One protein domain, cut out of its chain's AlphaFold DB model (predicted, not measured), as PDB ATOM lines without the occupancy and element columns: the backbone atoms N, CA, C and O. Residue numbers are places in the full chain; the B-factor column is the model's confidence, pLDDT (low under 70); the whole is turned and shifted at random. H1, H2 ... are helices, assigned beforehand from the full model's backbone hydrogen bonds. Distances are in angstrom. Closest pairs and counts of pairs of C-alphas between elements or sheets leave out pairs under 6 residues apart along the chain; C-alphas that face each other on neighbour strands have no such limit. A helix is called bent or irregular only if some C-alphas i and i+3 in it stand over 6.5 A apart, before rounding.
ATOM      1  N   PRO A  42       7.657  19.659 -27.413       92.38
ATOM      2  CA  PRO A  42       7.726  18.200 -27.487       92.38
ATOM      3  C   PRO A  42       7.342  17.514 -26.168       92.38
ATOM      4  O   PRO A  42       6.652  16.498 -26.174       92.38
ATOM      5  N   ARG A  43       7.722  18.108 -25.029       94.94
ATOM      6  CA  ARG A  43       7.392  17.592 -23.695       94.94
ATOM      7  C   ARG A  43       5.899  17.692 -23.378       94.94
ATOM      8  O   ARG A  43       5.359  16.795 -22.735       94.94
ATOM      9  N   GLU A  44       5.233  18.764 -23.801       92.62
ATOM     10  CA  GLU A  44       3.783  18.903 -23.636       92.62
ATOM     11  C   GLU A  44       3.034  17.895 -24.505       92.62
ATOM     12  O   GLU A  44       2.159  17.209 -23.983       92.62
ATOM     13  N   LYS A  45       3.425  17.718 -25.778       92.31
ATOM     14  CA  LYS A  45       2.838  16.686 -26.656       92.31
ATOM     15  C   LYS A  45       2.985  15.290 -26.041       92.31
ATOM     16  O   LYS A  45       2.005  14.548 -25.962       92.31
ATOM     17  N   GLU A  46       4.179  14.975 -25.548       95.31
ATOM     18  CA  GLU A  46       4.475  13.697 -24.900       95.31
ATOM     19  C   GLU A  46       3.592  13.459 -23.669       95.31
ATOM     20  O   GLU A  46       2.903  12.446 -23.570       95.31
ATOM     21  N   SER A  47       3.560  14.418 -22.742       94.88
ATOM     22  CA  SER A  47       2.816  14.292 -21.483       94.88
ATOM     23  C   SER A  47       1.297  14.287 -21.690       94.88
ATOM     24  O   SER A  47       0.567  13.538 -21.037       94.88
ATOM     25  N   MET A  48       0.795  15.127 -22.600       93.31
ATOM     26  CA  MET A  48      -0.642  15.329 -22.777       93.31
ATOM     27  C   MET A  48      -1.299  14.270 -23.652       93.31
ATOM     28  O   MET A  48      -2.479  13.991 -23.424       93.31
ATOM     29  N   ILE A  49      -0.572  13.692 -24.611       96.31
ATOM     30  CA  ILE A  49      -1.116  12.735 -25.580       96.31
ATOM     31  C   ILE A  49      -0.372  11.403 -25.500       96.31
ATOM     32  O   ILE A  49      -0.957  10.432 -25.024       96.31
ATOM     33  N   THR A  50       0.898  11.350 -25.909       96.56
ATOM     34  CA  THR A  50       1.619  10.090 -26.158       96.56
ATOM     35  C   THR A  50       1.689   9.189 -24.922       96.56
ATOM     36  O   THR A  50       1.147   8.083 -24.923       96.56
ATOM     37  N   ALA A  51       2.262   9.675 -23.818       98.00
ATOM     38  CA  ALA A  51       2.442   8.885 -22.601       98.00
ATOM     39  C   ALA A  51       1.100   8.444 -21.985       98.00
ATOM     40  O   ALA A  51       0.976   7.343 -21.429       98.00
ATOM     41  N   ARG A  52       0.063   9.284 -22.110       97.88
ATOM     42  CA  ARG A  52      -1.303   8.965 -21.665       97.88
ATOM     43  C   ARG A  52      -1.926   7.875 -22.526       97.88
ATOM     44  O   ARG A  52      -2.424   6.902 -21.966       97.88
ATOM     45  N   ASN A  53      -1.826   7.985 -23.849       98.56
ATOM     46  CA  ASN A  53      -2.314   6.979 -24.787       98.56
ATOM     47  C   ASN A  53      -1.632   5.629 -24.575       98.56
ATOM     48  O   ASN A  53      -2.319   4.621 -24.453       98.56
ATOM     49  N   GLN A  54      -0.308   5.604 -24.422       98.31
ATOM     50  CA  GLN A  54       0.435   4.375 -24.136       98.31
ATOM     51  C   GLN A  54       0.028   3.750 -22.796       98.31
ATOM     52  O   GLN A  54      -0.102   2.530 -22.682       98.31
ATOM     53  N   THR A  55      -0.205   4.570 -21.767       98.25
ATOM     54  CA  THR A  55      -0.688   4.089 -20.465       98.25
ATOM     55  C   THR A  55      -2.099   3.516 -20.572       98.25
ATOM     56  O   THR A  55      -2.382   2.461 -20.003       98.25
ATOM     57  N   TRP A  56      -2.992   4.188 -21.295       98.19
ATOM     58  CA  TRP A  56      -4.363   3.733 -21.497       98.19
ATOM     59  C   TRP A  56      -4.420   2.471 -22.346       98.19
ATOM     60  O   TRP A  56      -5.052   1.510 -21.927       98.19
ATOM     61  N   ALA A  57      -3.688   2.404 -23.456       97.94
ATOM     62  CA  ALA A  57      -3.640   1.232 -24.324       97.94
ATOM     63  C   ALA A  57      -3.216  -0.048 -23.581       97.94
ATOM     64  O   ALA A  57      -3.630  -1.130 -23.972       97.94
ATOM     65  N   LYS A  58      -2.448   0.059 -22.485       97.81
ATOM     66  CA  LYS A  58      -2.098  -1.080 -21.614       97.81
ATOM     67  C   LYS A  58      -3.201  -1.468 -20.624       97.81
ATOM     68  O   LYS A  58      -3.258  -2.615 -20.203       97.81
ATOM     69  N   LYS A  59      -4.036  -0.515 -20.196       97.25
ATOM     70  CA  LYS A  59      -5.056  -0.710 -19.148       97.25
ATOM     71  C   LYS A  59      -6.437  -1.045 -19.705       97.25
ATOM     72  O   LYS A  59      -7.182  -1.788 -19.074       97.25
ATOM     73  N   LEU A  60      -6.785  -0.463 -20.851       97.06
ATOM     74  CA  LEU A  60      -8.104  -0.600 -21.460       97.06
ATOM     75  C   LEU A  60      -8.486  -2.058 -21.768       97.06
ATOM     76  O   LEU A  60      -9.617  -2.396 -21.434       97.06
ATOM     77  N   PRO A  61      -7.597  -2.929 -22.295       95.31
ATOM     78  CA  PRO A  61      -7.923  -4.336 -22.546       95.31
ATOM     79  C   PRO A  61      -8.581  -5.034 -21.353       95.31
ATOM     80  O   PRO A  61      -9.703  -5.522 -21.450       95.31
ATOM     81  N   THR A  62      -7.941  -4.967 -20.183       95.75
ATOM     82  CA  THR A  62      -8.453  -5.599 -18.962       95.75
ATOM     83  C   THR A  62      -9.801  -5.021 -18.528       95.75
ATOM     84  O   THR A  62     -10.667  -5.761 -18.067       95.75
ATOM     85  N   LEU A  63     -10.010  -3.709 -18.673       95.56
ATOM     86  CA  LEU A  63     -11.281  -3.069 -18.314       95.56
ATOM     87  C   LEU A  63     -12.421  -3.517 -19.240       95.56
ATOM     88  O   LEU A  63     -13.504  -3.838 -18.757       95.56
ATOM     89  N   ILE A  64     -12.152  -3.575 -20.547       94.94
ATOM     90  CA  ILE A  64     -13.118  -3.971 -21.578       94.94
ATOM     91  C   ILE A  64     -13.504  -5.449 -21.429       94.94
ATOM     92  O   ILE A  64     -14.679  -5.783 -21.556       94.94
ATOM     93  N   GLU A  65     -12.546  -6.326 -21.115       94.25
ATOM     94  CA  GLU A  65     -12.806  -7.751 -20.854       94.25
ATOM     95  C   GLU A  65     -13.623  -7.980 -19.575       94.25
ATOM     96  O   GLU A  65     -14.414  -8.917 -19.499       94.25
ATOM     97  N   THR A  66     -13.441  -7.124 -18.565       97.31
ATOM     98  CA  THR A  66     -14.115  -7.276 -17.267       97.31
ATOM     99  C   THR A  66     -15.604  -6.932 -17.352       97.31
ATOM    100  O   THR A  66     -16.424  -7.599 -16.720       97.31
ATOM    101  N   ALA A  67     -15.967  -5.882 -18.091       97.00
ATOM    102  CA  ALA A  67     -17.356  -5.456 -18.240       97.00
ATOM    103  C   ALA A  67     -17.557  -4.580 -19.488       97.00
ATOM    104  O   ALA A  67     -16.634  -3.855 -19.882       97.00
ATOM    105  N   PRO A  68     -18.784  -4.546 -20.055       95.38
ATOM    106  CA  PRO A  68     -19.149  -3.559 -21.065       95.38
ATOM    107  C   PRO A  68     -18.784  -2.150 -20.590       95.38
ATOM    108  O   PRO A  68     -19.258  -1.684 -19.554       95.38
ATOM    109  N   SER A  69     -17.904  -1.494 -21.341       95.50
ATOM    110  CA  SER A  69     -17.248  -0.259 -20.919       95.50
ATOM    111  C   SER A  69     -17.497   0.858 -21.924       95.50
ATOM    112  O   SER A  69     -17.342   0.667 -23.128       95.50
ATOM    113  N   PHE A  70     -17.829   2.046 -21.420       95.56
ATOM    114  CA  PHE A  70     -17.836   3.284 -22.198       95.56
ATOM    115  C   PHE A  70     -16.630   4.136 -21.799       95.56
ATOM    116  O   PHE A  70     -16.470   4.485 -20.629       95.56
ATOM    117  N   ILE A  71     -15.772   4.463 -22.767       95.62
ATOM    118  CA  ILE A  71     -14.517   5.189 -22.541       95.62
ATOM    119  C   ILE A  71     -14.605   6.537 -23.257       95.62
ATOM    120  O   ILE A  71     -14.622   6.594 -24.485       95.62
ATOM    121  N   ALA A  72     -14.638   7.627 -22.490       96.81
ATOM    122  CA  ALA A  72     -14.656   8.985 -23.025       96.81
ATOM    123  C   ALA A  72     -13.248   9.596 -23.025       96.81
ATOM    124  O   ALA A  72     -12.575   9.638 -21.993       96.81
ATOM    125  N   VAL A  73     -12.814  10.108 -24.177       97.00
ATOM    126  CA  VAL A  73     -11.528  10.796 -24.359       97.00
ATOM    127  C   VAL A  73     -11.699  12.024 -25.251       97.00
ATOM    128  O   VAL A  73     -12.660  12.126 -26.011       97.00
ATOM    129  N   GLY A  74     -10.750  12.959 -25.186       96.75
ATOM    130  CA  GLY A  74     -10.663  14.030 -26.180       96.75
ATOM    131  C   GLY A  74     -10.332  13.467 -27.567       96.75
ATOM    132  O   GLY A  74      -9.538  12.536 -27.677       96.75
ATOM    133  N   ALA A  75     -10.899  14.049 -28.624       97.00
ATOM    134  CA  ALA A  75     -10.793  13.518 -29.988       97.00
ATOM    135  C   ALA A  75      -9.345  13.330 -30.480       97.00
ATOM    136  O   ALA A  75      -9.048  12.342 -31.146       97.00
ATOM    137  N   LEU A  76      -8.420  14.218 -30.093       96.62
ATOM    138  CA  LEU A  76      -7.000  14.119 -30.466       96.62
ATOM    139  C   LEU A  76      -6.257  12.933 -29.830       96.62
ATOM    140  O   LEU A  76      -5.130  12.652 -30.219       96.62
ATOM    141  N   HIS A  77      -6.872  12.200 -28.900       98.25
ATOM    142  CA  HIS A  77      -6.315  10.933 -28.428       98.25
ATOM    143  C   HIS A  77      -6.514   9.778 -29.420       98.25
ATOM    144  O   HIS A  77      -5.888   8.734 -29.250       98.25
ATOM    145  N   LEU A  78      -7.380   9.928 -30.424       97.81
ATOM    146  CA  LEU A  78      -7.758   8.861 -31.351       97.81
ATOM    147  C   LEU A  78      -6.841   8.717 -32.585       97.81
ATOM    148  O   LEU A  78      -6.486   7.573 -32.882       97.81
ATOM    149  N   PRO A  79      -6.464   9.795 -33.312       97.56
ATOM    150  CA  PRO A  79      -5.707   9.688 -34.563       97.56
ATOM    151  C   PRO A  79      -4.190   9.570 -34.371       97.56
ATOM    152  O   PRO A  79      -3.653   9.837 -33.298       97.56
ATOM    153  N   GLY A  80      -3.496   9.252 -35.467       96.56
ATOM    154  CA  GLY A  80      -2.033   9.178 -35.525       96.56
ATOM    155  C   GLY A  80      -1.472   7.836 -35.052       96.56
ATOM    156  O   GLY A  80      -2.197   6.992 -34.532       96.56
ATOM    157  N   GLU A  81      -0.175   7.612 -35.262       96.00
ATOM    158  CA  GLU A  81       0.500   6.349 -34.906       96.00
ATOM    159  C   GLU A  81       0.402   6.043 -33.404       96.00
ATOM    160  O   GLU A  81       0.080   4.924 -33.016       96.00
ATOM    161  N   GLU A  82       0.556   7.071 -32.567       96.62
ATOM    162  CA  GLU A  82       0.404   7.002 -31.105       96.62
ATOM    163  C   GLU A  82      -1.058   7.179 -30.643       96.62
ATOM    164  O   GLU A  82      -1.336   7.329 -29.451       96.62
ATOM    165  N   GLY A  83      -2.015   7.212 -31.574       98.12
ATOM    166  CA  GLY A  83      -3.444   7.322 -31.293       98.12
ATOM    167  C   GLY A  83      -4.025   6.016 -30.760       98.12
ATOM    168  O   GLY A  83      -3.634   4.926 -31.182       98.12
ATOM    169  N   LEU A  84      -5.013   6.099 -29.866       98.25
ATOM    170  CA  LEU A  84      -5.645   4.926 -29.251       98.25
ATOM    171  C   LEU A  84      -6.197   3.933 -30.281       98.25
ATOM    172  O   LEU A  84      -6.101   2.730 -30.054       98.25
ATOM    173  N   ILE A  85      -6.731   4.410 -31.411       97.69
ATOM    174  CA  ILE A  85      -7.243   3.531 -32.472       97.69
ATOM    175  C   ILE A  85      -6.119   2.632 -33.003       97.69
ATOM    176  O   ILE A  85      -6.291   1.418 -33.107       97.69
ATOM    177  N   ASN A  86      -4.960   3.208 -33.319       98.19
ATOM    178  CA  ASN A  86      -3.843   2.453 -33.877       98.19
ATOM    179  C   ASN A  86      -3.157   1.585 -32.818       98.19
ATOM    180  O   ASN A  86      -2.867   0.421 -33.089       98.19
ATOM    181  N   LEU A  87      -2.989   2.095 -31.595       98.44
ATOM    182  CA  LEU A  87      -2.407   1.335 -30.486       98.44
ATOM    183  C   LEU A  87      -3.235   0.095 -30.119       98.44
ATOM    184  O   LEU A  87      -2.670  -0.955 -29.828       98.44
ATOM    185  N   LEU A  88      -4.565   0.197 -30.131       97.69
ATOM    186  CA  LEU A  88      -5.447  -0.937 -29.855       97.69
ATOM    187  C   LEU A  88      -5.522  -1.901 -31.050       97.69
ATOM    188  O   LEU A  88      -5.454  -3.112 -30.852       97.69
ATOM    189  N   ARG A  89      -5.563  -1.401 -32.295       97.81
ATOM    190  CA  ARG A  89      -5.453  -2.254 -33.497       97.81
ATOM    191  C   ARG A  89      -4.160  -3.069 -33.506       97.81
ATOM    192  O   ARG A  89      -4.194  -4.252 -33.831       97.81
ATOM    193  N   ALA A  90      -3.042  -2.475 -33.088       97.62
ATOM    194  CA  ALA A  90      -1.759  -3.168 -32.960       97.62
ATOM    195  C   ALA A  90      -1.783  -4.310 -31.924       97.62
ATOM    196  O   ALA A  90      -0.978  -5.233 -32.011       97.62
ATOM    197  N   GLN A  91      -2.721  -4.280 -30.974       96.62
ATOM    198  CA  GLN A  91      -2.960  -5.358 -30.009       96.62
ATOM    199  C   GLN A  91      -3.967  -6.409 -30.511       96.62
ATOM    200  O   GLN A  91      -4.333  -7.310 -29.762       96.62
ATOM    201  N   GLY A  92      -4.425  -6.311 -31.763       96.94
ATOM    202  CA  GLY A  92      -5.359  -7.261 -32.372       96.94
ATOM    203  C   GLY A  92      -6.838  -6.895 -32.225       96.94
ATOM    204  O   GLY A  92      -7.690  -7.680 -32.636       96.94
ATOM    205  N   TYR A  93      -7.167  -5.716 -31.687       96.31
ATOM    206  CA  TYR A  93      -8.558  -5.267 -31.608       96.31
ATOM    207  C   TYR A  93      -9.088  -4.847 -32.981       96.31
ATOM    208  O   TYR A  93      -8.456  -4.074 -33.708       96.31
ATOM    209  N   GLN A  94     -10.300  -5.293 -33.301       96.19
ATOM    210  CA  GLN A  94     -11.085  -4.722 -34.389       96.19
ATOM    211  C   GLN A  94     -11.772  -3.455 -33.883       96.19
ATOM    212  O   GLN A  94     -12.420  -3.459 -32.840       96.19
ATOM    213  N   ILE A  95     -11.582  -2.353 -34.607       95.19
ATOM    214  CA  ILE A  95     -12.156  -1.054 -34.260       95.19
ATOM    215  C   ILE A  95     -12.929  -0.545 -35.454       95.19
ATOM    216  O   ILE A  95     -12.344  -0.250 -36.505       95.19
ATOM    217  N   GLU A  96     -14.222  -0.393 -35.226       95.69
ATOM    218  CA  GLU A  96     -15.202   0.126 -36.158       95.69
ATOM    219  C   GLU A  96     -15.795   1.392 -35.556       95.69
ATOM    220  O   GLU A  96     -16.007   1.486 -34.345       95.69
ATOM    221  N   ALA A  97     -16.035   2.385 -36.400       94.00
ATOM    222  CA  ALA A  97     -16.820   3.524 -35.978       94.00
ATOM    223  C   ALA A  97     -18.307   3.184 -36.116       94.00
ATOM    224  O   ALA A  97     -18.733   2.522 -37.063       94.00
ATOM    225  N   VAL A  98     -19.064   3.617 -35.115       91.25
ATOM    226  CA  VAL A  98     -20.509   3.448 -35.015       91.25
ATOM    227  C   VAL A  98     -21.151   4.809 -35.258       91.25
ATOM    228  O   VAL A  98     -20.758   5.797 -34.633       91.25
ATOM    229  N   TRP A  99     -22.086   4.858 -36.200       79.44
ATOM    230  CA  TRP A  99     -22.736   6.071 -36.703       79.44
ATOM    231  C   TRP A  99     -24.248   5.902 -36.682       79.44
ATOM    232  O   TRP A  99     -24.712   4.782 -37.001       79.44
TER     233      TRP A  99
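This is residues 42 to 99 of the 99 residues of an uncharacterized protein of bioreactor metagenome (UniProt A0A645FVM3). One long, kinked helix, H1, makes the length of this model, and a short helix, H2, packs slantwise on its middle. Between them the link, residues 67 to 83, folds back from the far end of H1, and after H2 an end stretch with no named element leads away to Trp 99. The printed part has 58 residues, with two named helices in the order H1, H2 and no named strand; the class is all helix. The whole is compact, with a radius of gyration of the C-alphas of 11.6 A, and its C-alphas span 35 by 24 by 20 A.

Begin with H1, residues 42 to 66, and look near residue 58 for a kink of 43 degrees. H1 is irregular: C-alphas 48 and 51 are 7.1 A apart. H2, residues 84 to 89, touches H1, and H1 touches H2 with its residues 53 to 57 alone. Look at Asn 53 and Leu 84 for the closest C-alphas of the two, 5.9 A apart. The helices run the same way at a steep tilt of 50 degrees, 10.2 A from centre to centre. In H2 every O i to N i+4 pair is within hydrogen-bond range; in H1 17 of 21 are.

Find C-alpha 42 at (7.726, 18.200, -27.487); from there H1 runs 35.1 A to C-alpha 66 at (-14.115, -7.276, -17.267). H2 begins at C-alpha 84 and ends 8.3 A away at C-alpha 89, at (-5.453, -2.254, -33.497).

The C-alphas of Pro 42 and Ala 67 are the two farthest apart, at 35.7 A. The link from H1 to H2, 17 residues, is long. The printed part has no cut and ends at Trp 99, the chain's last residue. The mean pLDDT of the printed part is 96.1, and no printed residue is under 70.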